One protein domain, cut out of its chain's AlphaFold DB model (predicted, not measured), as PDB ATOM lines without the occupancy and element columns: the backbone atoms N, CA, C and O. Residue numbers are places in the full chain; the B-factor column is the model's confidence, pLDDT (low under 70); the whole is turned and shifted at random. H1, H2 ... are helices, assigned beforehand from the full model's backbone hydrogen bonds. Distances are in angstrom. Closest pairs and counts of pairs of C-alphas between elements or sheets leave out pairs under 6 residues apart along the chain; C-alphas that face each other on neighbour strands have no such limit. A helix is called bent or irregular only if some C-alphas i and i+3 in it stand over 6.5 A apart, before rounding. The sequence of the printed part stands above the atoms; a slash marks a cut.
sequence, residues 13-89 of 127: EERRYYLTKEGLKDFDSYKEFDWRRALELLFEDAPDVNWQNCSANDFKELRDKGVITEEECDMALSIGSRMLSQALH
ATOM      1  N   GLU A  13     112.999 186.644 121.879       76.50
ATOM      2  CA  GLU A  13     112.834 186.624 120.430       76.50
ATOM      3  C   GLU A  13     113.942 185.810 119.738       76.50
ATOM      4  O   GLU A  13     113.644 185.067 118.808       76.50
ATOM      5  N   GLU A  14     115.190 185.852 120.228       79.69
ATOM      6  CA  GLU A  14     116.289 185.003 119.739       79.69
ATOM      7  C   GLU A  14     116.025 183.523 120.037       79.69
ATOM      8  O   GLU A  14     116.148 182.681 119.141       79.69
ATOM      9  N   ARG A  15     115.588 183.198 121.262       76.56
ATOM     10  CA  ARG A  15     115.180 181.828 121.611       76.56
ATOM     11  C   ARG A  15     114.042 181.355 120.717       76.56
ATOM     12  O   ARG A  15     114.127 180.266 120.157       76.56
ATOM     13  N   ARG A  16     113.016 182.180 120.493       79.06
ATOM     14  CA  ARG A  16     111.919 181.834 119.583       79.06
ATOM     15  C   ARG A  16     112.420 181.619 118.153       79.06
ATOM     16  O   ARG A  16     112.002 180.664 117.499       79.06
ATOM     17  N   TYR A  17     113.322 182.473 117.687       75.50
ATOM     18  CA  TYR A  17     113.875 182.437 116.337       75.50
ATOM     19  C   TYR A  17     114.636 181.135 116.041       75.50
ATOM     20  O   TYR A  17     114.456 180.556 114.972       75.50
ATOM     21  N   TYR A  18     115.417 180.618 116.999       76.75
ATOM     22  CA  TYR A  18     116.196 179.384 116.817       76.75
ATOM     23  C   TYR A  18     115.498 178.100 117.291       76.75
ATOM     24  O   TYR A  18     115.738 177.039 116.714       76.75
ATOM     25  N   LEU A  19     114.649 178.177 118.321       79.00
ATOM     26  CA  LEU A  19     114.099 177.010 119.029       79.00
ATOM     27  C   LEU A  19     112.617 176.740 118.728       79.00
ATOM     28  O   LEU A  19     112.026 175.821 119.288       79.00
ATOM     29  N   THR A  20     111.973 177.499 117.836       77.25
ATOM     30  CA  THR A  20     110.589 177.197 117.427       77.25
ATOM     31  C   THR A  20     110.480 176.802 115.969       77.25
ATOM     32  O   THR A  20     111.198 177.292 115.102       77.25
ATOM     33  N   LYS A  21     109.496 175.944 115.669       69.38
ATOM     34  CA  LYS A  21     109.166 175.541 114.292       69.38
ATOM     35  C   LYS A  21     108.782 176.727 113.400       69.38
ATOM     36  O   LYS A  21     108.897 176.610 112.186       69.38
ATOM     37  N   GLU A  22     108.292 177.822 113.981       69.56
ATOM     38  CA  GLU A  22     107.944 179.055 113.269       69.56
ATOM     39  C   GLU A  22     109.200 179.851 112.910       69.56
ATOM     40  O   GLU A  22     109.432 180.079 111.728       69.56
ATOM     41  N   GLY A  23     110.067 180.146 113.885       68.25
ATOM     42  CA  GLY A  23     111.346 180.821 113.626       68.25
ATOM     43  C   GLY A  23     112.253 180.023 112.683       68.25
ATOM     44  O   GLY A  23     112.879 180.567 111.782       68.25
ATOM     45  N   LEU A  24     112.214 178.692 112.775       67.12
ATOM     46  CA  LEU A  24     112.938 177.794 111.872       67.12
ATOM     47  C   LEU A  24     112.448 177.829 110.410       67.12
ATOM     48  O   LEU A  24     113.194 177.366 109.538       67.12
ATOM     49  N   LYS A  25     111.225 178.318 110.140       67.25
ATOM     50  CA  LYS A  25     110.694 178.575 108.785       67.25
ATOM     51  C   LYS A  25     111.089 179.951 108.256       67.25
ATOM     52  O   LYS A  25     111.023 180.161 107.050       67.25
ATOM     53  N   ASP A  26     111.533 180.853 109.128       66.31
ATOM     54  CA  ASP A  26     112.033 182.169 108.735       66.31
ATOM     55  C   ASP A  26     113.452 182.105 108.154       66.31
ATOM     56  O   ASP A  26     114.001 183.133 107.767       66.31
ATOM     57  N   PHE A  27     114.066 180.929 108.048       64.06
ATOM     58  CA  PHE A  27     115.322 180.757 107.325       64.06
ATOM     59  C   PHE A  27     115.022 180.365 105.881       64.06
ATOM     60  O   PHE A  27     114.508 179.278 105.629       64.06
ATOM     61  N   ASP A  28     115.376 181.244 104.937       58.62
ATOM     62  CA  ASP A  28     115.209 180.978 103.498       58.62
ATOM     63  C   ASP A  28     116.263 179.977 102.982       58.62
ATOM     64  O   ASP A  28     116.158 179.469 101.870       58.62
ATOM     65  N   SER A  29     117.304 179.708 103.778       60.31
ATOM     66  CA  SER A  29     118.312 178.690 103.500       60.31
ATOM     67  C   SER A  29     118.986 178.212 104.785       60.31
ATOM     68  O   SER A  29     119.343 179.015 105.650       60.31
ATOM     69  N   TYR A  30     119.298 176.915 104.860       61.94
ATOM     70  CA  TYR A  30     120.142 176.336 105.917       61.94
ATOM     71  C   TYR A  30     121.530 176.992 106.048       61.94
ATOM     72  O   TYR A  30     122.184 176.825 107.071       61.94
ATOM     73  N   LYS A  31     121.998 177.744 105.039       60.72
ATOM     74  CA  LYS A  31     123.270 178.484 105.108       60.72
ATOM     75  C   LYS A  31     123.238 179.680 106.056       60.72
ATOM     76  O   LYS A  31     124.289 180.055 106.563       60.72
ATOM     77  N   GLU A  32     122.067 180.276 106.257       69.31
ATOM     78  CA  GLU A  32     121.876 181.437 107.137       69.31
ATOM     79  C   GLU A  32     121.601 181.020 108.587       69.31
ATOM     80  O   GLU A  32     121.600 181.852 109.491       69.31
ATOM     81  N   PHE A  33     121.379 179.725 108.812       74.94
ATOM     82  CA  PHE A  33     121.076 179.166 110.115       74.94
ATOM     83  C   PHE A  33     122.357 178.927 110.926       74.94
ATOM     84  O   PHE A  33     123.161 178.049 110.603       74.94
ATOM     85  N   ASP A  34     122.535 179.686 112.008       81.06
ATOM     86  CA  ASP A  34     123.621 179.476 112.970       81.06
ATOM     87  C   ASP A  34     123.268 178.336 113.941       81.06
ATOM     88  O   ASP A  34     122.738 178.537 115.037       81.06
ATOM     89  N   TRP A  35     123.560 177.103 113.521       79.62
ATOM     90  CA  TRP A  35     123.312 175.900 114.321       79.62
ATOM     91  C   TRP A  35     124.088 175.893 115.643       79.62
ATOM     92  O   TRP A  35     123.625 175.299 116.618       79.62
ATOM     93  N   ARG A  36     125.252 176.555 115.698       82.50
ATOM     94  CA  ARG A  36     126.076 176.612 116.908       82.50
ATOM     95  C   ARG A  36     125.389 177.467 117.962       82.50
ATOM     96  O   ARG A  36     125.321 177.054 119.115       82.50
ATOM     97  N   ARG A  37     124.831 178.612 117.554       84.06
ATOM     98  CA  ARG A  37     124.034 179.464 118.442       84.06
ATOM     99  C   ARG A  37     122.744 178.778 118.889       84.06
ATOM    100  O   ARG A  37     122.373 178.893 120.050       84.06
ATOM    101  N   ALA A  38     122.093 178.028 118.002       84.56
ATOM    102  CA  ALA A  38     120.887 177.279 118.349       84.56
ATOM    103  C   ALA A  38     121.144 176.212 119.434       84.56
ATOM    104  O   ALA A  38     120.359 176.108 120.370       84.56
ATOM    105  N   LEU A  39     122.251 175.458 119.351       85.44
ATOM    106  CA  LEU A  39     122.627 174.486 120.392       85.44
ATOM    107  C   LEU A  39     123.058 175.158 121.698       85.44
ATOM    108  O   LEU A  39     122.716 174.671 122.770       85.44
ATOM    109  N   GLU A  40     123.778 176.276 121.612       86.00
ATOM    110  CA  GLU A  40     124.157 177.059 122.789       86.00
ATOM    111  C   GLU A  40     122.924 177.553 123.555       86.00
ATOM    112  O   GLU A  40     122.892 177.433 124.771       86.00
ATOM    113  N   LEU A  41     121.898 178.046 122.852       86.44
ATOM    114  CA  LEU A  41     120.630 178.471 123.457       86.44
ATOM    115  C   LEU A  41     119.816 177.295 124.008       86.44
ATOM    116  O   LEU A  41     119.154 177.446 125.030       86.44
ATOM    117  N   LEU A  42     119.848 176.141 123.335       85.81
ATOM    118  CA  LEU A  42     119.119 174.949 123.769       85.81
ATOM    119  C   LEU A  42     119.669 174.388 125.087       85.81
ATOM    120  O   LEU A  42     118.896 173.951 125.927       85.81
ATOM    121  N   PHE A  43     120.992 174.416 125.270       85.25
ATOM    122  CA  PHE A  43     121.668 173.890 126.460       85.25
ATOM    123  C   PHE A  43     122.221 174.984 127.381       85.25
ATOM    124  O   PHE A  43     123.061 174.701 128.233       85.25
ATOM    125  N   GLU A  44     121.753 176.226 127.239       83.38
ATOM    126  CA  GLU A  44     122.155 177.350 128.097       83.38
ATOM    127  C   GLU A  44     121.865 177.048 129.575       83.38
ATOM    128  O   GLU A  44     122.689 177.316 130.449       83.38
ATOM    129  N   ASP A  45     120.726 176.404 129.827       79.19
ATOM    130  CA  ASP A  45     120.263 176.008 131.156       79.19
ATOM    131  C   ASP A  45     120.843 174.646 131.612       79.19
ATOM    132  O   ASP A  45     120.653 174.237 132.759       79.19
ATOM    133  N   ALA A  46     121.587 173.951 130.740       77.00
ATOM    134  CA  ALA A  46     122.158 172.622 130.972       77.00
ATOM    135  C   ALA A  46     123.669 172.581 130.634       77.00
ATOM    136  O   ALA A  46     124.084 171.887 129.699       77.00
ATOM    137  N   PRO A  47     124.522 173.290 131.404       72.44
ATOM    138  CA  PRO A  47     125.956 173.423 131.119       72.44
ATOM    139  C   PRO A  47     126.737 172.101 131.207       72.44
ATOM    140  O   PRO A  47     127.829 171.993 130.651       72.44
ATOM    141  N   ASP A  48     126.178 171.094 131.882       75.81
ATOM    142  CA  ASP A  48     126.766 169.756 132.003       75.81
ATOM    143  C   ASP A  48     126.667 168.945 130.697       75.81
ATOM    144  O   ASP A  48     127.374 167.948 130.513       75.81
ATOM    145  N   VAL A  49     125.811 169.367 129.761       78.50
ATOM    146  CA  VAL A  49     125.664 168.728 128.455       78.50
ATOM    147  C   VAL A  49     126.758 169.237 127.521       78.50
ATOM    148  O   VAL A  49     126.733 170.374 127.051       78.50
ATOM    149  N   ASN A  50     127.711 168.366 127.183       79.38
ATOM    150  CA  ASN A  50     128.773 168.686 126.227       79.38
ATOM    151  C   ASN A  50     128.285 168.618 124.768       79.38
ATOM    152  O   ASN A  50     128.770 167.825 123.959       79.38
ATOM    153  N   TRP A  51     127.335 169.484 124.421       80.06
ATOM    154  CA  TRP A  51     126.684 169.526 123.111       80.06
ATOM    155  C   TRP A  51     127.650 169.753 121.938       80.06
ATOM    156  O   TRP A  51     127.323 169.401 120.809       80.06
ATOM    157  N   GLN A  52     128.845 170.305 122.185       77.81
ATOM    158  CA  GLN A  52     129.860 170.550 121.151       77.81
ATOM    159  C   GLN A  52     130.465 169.257 120.589       77.81
ATOM    160  O   GLN A  52     130.856 169.231 119.425       77.81
ATOM    161  N   ASN A  53     130.526 168.198 121.402       75.38
ATOM    162  CA  ASN A  53     131.097 166.902 121.028       75.38
ATOM    163  C   ASN A  53     130.055 165.771 121.026       75.38
ATOM    164  O   ASN A  53     130.430 164.603 120.941       75.38
ATOM    165  N   CYS A  54     128.763 166.095 121.117       75.62
ATOM    166  CA  CYS A  54     127.694 165.102 121.108       75.62
ATOM    167  C   CYS A  54     127.288 164.712 119.683       75.62
ATOM    168  O   CYS A  54     126.947 165.545 118.842       75.62
ATOM    169  N   SER A  55     127.258 163.408 119.434       76.25
ATOM    170  CA  SER A  55     126.601 162.795 118.287       76.25
ATOM    171  C   SER A  55     125.092 162.643 118.520       76.25
ATOM    172  O   SER A  55     124.584 162.750 119.636       76.25
ATOM    173  N   ALA A  56     124.357 162.305 117.458       75.94
ATOM    174  CA  ALA A  56     122.932 161.981 117.549       75.94
ATOM    175  C   ALA A  56     122.629 160.820 118.519       75.94
ATOM    176  O   ALA A  56     121.532 160.753 119.070       75.94
ATOM    177  N   ASN A  57     123.576 159.898 118.714       79.69
ATOM    178  CA  ASN A  57     123.418 158.801 119.666       79.69
ATOM    179  C   ASN A  57     123.677 159.262 121.102       79.69
ATOM    180  O   ASN A  57     122.962 158.828 121.998       79.69
ATOM    181  N   ASP A  58     124.613 160.190 121.304       83.56
ATOM    182  CA  ASP A  58     124.905 160.735 122.634       83.56
ATOM    183  C   ASP A  58     123.712 161.533 123.172       83.56
ATOM    184  O   ASP A  58     123.358 161.394 124.337       83.56
ATOM    185  N   PHE A  59     123.014 162.295 122.318       83.38
ATOM    186  CA  PHE A  59     121.768 162.963 122.721       83.38
ATOM    187  C   PHE A  59     120.679 161.969 123.140       83.38
ATOM    188  O   PHE A  59     120.002 162.181 124.143       83.38
ATOM    189  N   LYS A  60     120.542 160.844 122.426       83.62
ATOM    190  CA  LYS A  60     119.602 159.785 122.821       83.62
ATOM    191  C   LYS A  60     119.999 159.149 124.149       83.62
ATOM    192  O   LYS A  60     119.132 158.915 124.978       83.62
ATOM    193  N   GLU A  61     121.290 158.925 124.375       86.44
ATOM    194  CA  GLU A  61     121.788 158.384 125.640       86.44
ATOM    195  C   GLU A  61     121.555 159.358 126.807       86.44
ATOM    196  O   GLU A  61     121.171 158.934 127.896       86.44
ATOM    197  N   LEU A  62     121.726 160.665 126.590       85.38
ATOM    198  CA  LEU A  62     121.422 161.699 127.585       85.38
ATOM    199  C   LEU A  62     119.927 161.753 127.918       85.38
ATOM    200  O   LEU A  62     119.569 161.881 129.090       85.38
ATOM    201  N   ARG A  63     119.061 161.599 126.911       86.00
ATOM    202  CA  ARG A  63     117.612 161.478 127.103       86.00
ATOM    203  C   ARG A  63     117.266 160.219 127.895       86.00
ATOM    204  O   ARG A  63     116.504 160.289 128.852       86.00
ATOM    205  N   ASP A  64     117.849 159.080 127.536       87.31
ATOM    206  CA  ASP A  64     117.578 157.797 128.198       87.31
ATOM    207  C   ASP A  64     118.061 157.798 129.661       87.31
ATOM    208  O   ASP A  64     117.467 157.144 130.519       87.31
ATOM    209  N   LYS A  65     119.100 158.584 129.970       86.19
ATOM    210  CA  LYS A  65     119.572 158.857 131.338       86.19
ATOM    211  C   LYS A  65     118.734 159.902 132.087       86.19
ATOM    212  O   LYS A  65     118.984 160.118 133.270       86.19
ATOM    213  N   GLY A  66     117.776 160.552 131.427       84.00
ATOM    214  CA  GLY A  66     116.938 161.608 132.002       84.00
ATOM    215  C   GLY A  66     117.670 162.929 132.252       84.00
ATOM    216  O   GLY A  66     117.193 163.740 133.038       84.00
ATOM    217  N   VAL A  67     118.831 163.138 131.620       84.56
ATOM    218  CA  VAL A  67     119.615 164.383 131.731       84.56
ATOM    219  C   VAL A  67     118.979 165.500 130.905       84.56
ATOM    220  O   VAL A  67     119.027 166.657 131.301       84.56
ATOM    221  N   ILE A  68     118.380 165.137 129.769       83.94
ATOM    222  CA  ILE A  68     117.653 166.046 128.881       83.94
ATOM    223  C   ILE A  68     116.252 165.490 128.620       83.94
ATOM    224  O   ILE A  68     116.025 164.278 128.677       83.94
ATOM    225  N   THR A  69     115.314 166.373 128.313       86.25
ATOM    226  CA  THR A  69     113.942 166.012 127.951       86.25
ATOM    227  C   THR A  69     113.858 165.449 126.527       86.25
ATOM    228  O   THR A  69     114.764 165.605 125.704       86.25
ATOM    229  N   GLU A  70     112.745 164.781 126.211       84.19
ATOM    230  CA  GLU A  70     112.485 164.291 124.850       84.19
ATOM    231  C   GLU A  70     112.403 165.445 123.839       84.19
ATOM    232  O   GLU A  70     112.951 165.337 122.743       84.19
ATOM    233  N   GLU A  71     111.812 166.577 124.233       84.19
ATOM    234  CA  GLU A  71     111.695 167.770 123.389       84.19
ATOM    235  C   GLU A  71     113.062 168.400 123.079       84.19
ATOM    236  O   GLU A  71     113.337 168.741 121.928       84.19
ATOM    237  N   GLU A  72     113.952 168.497 124.072       83.19
ATOM    238  CA  GLU A  72     115.324 168.989 123.879       83.19
ATOM    239  C   GLU A  72     116.141 168.046 122.993       83.19
ATOM    240  O   GLU A  72     116.879 168.497 122.116       83.19
ATOM    241  N   CYS A  73     115.981 166.730 123.168       84.50
ATOM    242  CA  CYS A  73     116.629 165.738 122.317       84.50
ATOM    243  C   CYS A  73     116.169 165.866 120.855       84.50
ATOM    244  O   CYS A  73     117.001 165.924 119.946       84.50
ATOM    245  N   ASP A  74     114.861 165.948 120.608       84.81
ATOM    246  CA  ASP A  74     114.308 166.117 119.262       84.81
ATOM    247  C   ASP A  74     114.748 167.442 118.629       84.81
ATOM    248  O   ASP A  74     115.099 167.493 117.442       84.81
ATOM    249  N   MET A  75     114.799 168.515 119.422       83.50
ATOM    250  CA  MET A  75     115.291 169.807 118.964       83.50
ATOM    251  C   MET A  75     116.775 169.747 118.588       83.50
ATOM    252  O   MET A  75     117.131 170.172 117.486       83.50
ATOM    253  N   ALA A  76     117.623 169.159 119.434       85.19
ATOM    254  CA  ALA A  76     119.051 168.985 119.172       85.19
ATOM    255  C   ALA A  76     119.301 168.161 117.899       85.19
ATOM    256  O   ALA A  76     120.114 168.544 117.054       85.19
ATOM    257  N   LEU A  77     118.550 167.070 117.702       83.00
ATOM    258  CA  LEU A  77     118.607 166.260 116.483       83.00
ATOM    259  C   LEU A  77     118.158 167.045 115.247       83.00
ATOM    260  O   LEU A  77     118.778 166.938 114.184       83.00
ATOM    261  N   SER A  78     117.115 167.870 115.375       81.25
ATOM    262  CA  SER A  78     116.655 168.728 114.284       81.25
ATOM    263  C   SER A  78     117.731 169.744 113.886       81.25
ATOM    264  O   SER A  78     118.044 169.858 112.700       81.25
ATOM    265  N   ILE A  79     118.383 170.396 114.854       82.00
ATOM    266  CA  ILE A  79     119.481 171.345 114.630       82.00
ATOM    267  C   ILE A  79     120.684 170.630 113.994       82.00
ATOM    268  O   ILE A  79     121.226 171.102 112.993       82.00
ATOM    269  N   GLY A  80     121.041 169.441 114.491       80.75
ATOM    270  CA  GLY A  80     122.103 168.605 113.926       80.75
ATOM    271  C   GLY A  80     121.838 168.183 112.476       80.75
ATOM    272  O   GLY A  80     122.744 168.202 111.643       80.75
ATOM    273  N   SER A  81     120.584 167.878 112.123       74.69
ATOM    274  CA  SER A  81     120.204 167.563 110.736       74.69
ATOM    275  C   SER A  81     120.392 168.757 109.787       74.69
ATOM    276  O   SER A  81     120.786 168.586 108.628       74.69
ATOM    277  N   ARG A  82     120.179 169.981 110.289       74.88
ATOM    278  CA  ARG A  82     120.392 171.230 109.543       74.88
ATOM    279  C   ARG A  82     121.874 171.525 109.357       74.88
ATOM    280  O   ARG A  82     122.276 171.845 108.242       74.88
ATOM    281  N   MET A  83     122.684 171.324 110.399       76.94
ATOM    282  CA  MET A  83     124.148 171.384 110.308       76.94
ATOM    283  C   MET A  83     124.667 170.422 109.232       76.94
ATOM    284  O   MET A  83     125.448 170.819 108.370       76.94
ATOM    285  N   LEU A  84     124.195 169.171 109.236       71.50
ATOM    286  CA  LEU A  84     124.591 168.177 108.240       71.50
ATOM    287  C   LEU A  84     124.167 168.590 106.822       71.50
ATOM    288  O   LEU A  84     124.933 168.426 105.874       71.50
ATOM    289  N   SER A  85     122.972 169.170 106.678       68.94
ATOM    290  CA  SER A  85     122.477 169.687 105.396       68.94
ATOM    291  C   SER A  85     123.328 170.851 104.877       68.94
ATOM    292  O   SER A  85     123.645 170.895 103.687       68.94
ATOM    293  N   GLN A  86     123.760 171.748 105.769       68.62
ATOM    294  CA  GLN A  86     124.671 172.848 105.453       68.62
ATOM    295  C   GLN A  86     126.064 172.331 105.058       68.62
ATOM    296  O   GLN A  86     126.611 172.772 104.049       68.62
ATOM    297  N   ALA A  87     126.613 171.373 105.814       67.12
ATOM    298  CA  ALA A  87     127.943 170.803 105.593       67.12
ATOM    299  C   ALA A  87     128.040 169.989 104.296       67.12
ATOM    300  O   ALA A  87     129.043 170.060 103.589       67.12
ATOM    301  N   LEU A  88     126.994 169.232 103.959       62.22
ATOM    302  CA  LEU A  88     126.962 168.398 102.756       62.22
ATOM    303  C   LEU A  88     126.466 169.142 101.513       62.22
ATOM    304  O   LEU A  88     126.319 168.518 100.464       62.22
ATOM    305  N   HIS A  89     126.220 170.457 101.609       60.88
ATOM    306  CA  HIS A  89     125.650 171.259 100.524       60.88
ATOM    307  C   HIS A  89     124.459 170.565  99.860       60.88
ATOM    308  O   HIS A  89     124.314 170.656  98.642       60.88
TER     309      HIS A  89
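What this domain is: This is residues 13 to 89 of the 127 residues of an uncharacterized protein of Butyricicoccus sp. AM05-1 (UniProt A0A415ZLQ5). A long helix, H4, is the spine of this small helical domain; two shorter helices, H2 and H3, pack on different sides of it, each nearly along its line but running opposite to it, while H1 sits crosswise at H2. Two long stretches without a named element loop between the helices, residues 20 to 34 from H1 to H2 and residues 43 to 55 from H2 to H3. The printed part has 77 residues with four named helices, in the order H1, H2, H3, H4, and no named strand; the class is all helix. It is compact, with a radius of gyration of the C-alphas of 12.1 A and spans of 36 by 29 by 17 A.

Where its parts are: Begin with H4, residues 70 to 87: find C-alpha 70 at (112.485, 164.291, 124.850), and from there the helix runs 25.5 A to C-alpha 87 at (127.943, 170.803, 105.593). Just before it in the chain you find H3, residues 56 to 64, 12.6 A long. Go back to residues 35 to 42 for H2, 10.4 A long. The printed part opens with H1, residues 13 to 19, 9.8 A long; look for C-alpha 13 at (112.834, 186.624, 120.430). None of the four helices is bent or irregular.

How they stand to each other: Start again at H4. H2 touches it at a shallow tilt of 11 degrees, opposite ways; their closest C-alphas, those of Trp 35 and Ile 79, are 6.0 A apart. H3 touches H4 at a shallow tilt of 5 degrees, opposite ways, and their closest C-alphas, those of Phe 59 and Cys 73, are 5.9 A apart. H3 and H4 form a helical hairpin. H2 and H3 are apart. Outward from H2, look at Tyr 18 and Ala 38: at 5.4 A theirs are the closest C-alphas of H1 and H2, which touch about perpendicular, at 75 degrees. H1 and H4 are close but not clearly touching, the closest C-alphas being those of Leu 19 and Met 75, 7.3 A apart. H1 and H3 are apart. Of the 3 pairs of helices that touch, 2 are at a shallow tilt, and the helix packing is mostly aligned, only just. In H1, H2 and H4 every O i to N i+4 pair is within hydrogen-bond range; in H3, 4 of 5 are.

The domain as a whole: The two C-alphas farthest apart are those of Asp 28 and Lys 65, 35.8 A. The printed part, residues 13 to 89, has no cut. The links from H1 to H2 and from H2 to H3 are long, and the link from H3 to H4 is tight. Check the B-factor column: the mean pLDDT of the printed part is 77.5, and it is under 70 in residues 21 to 32 and 85 to 89.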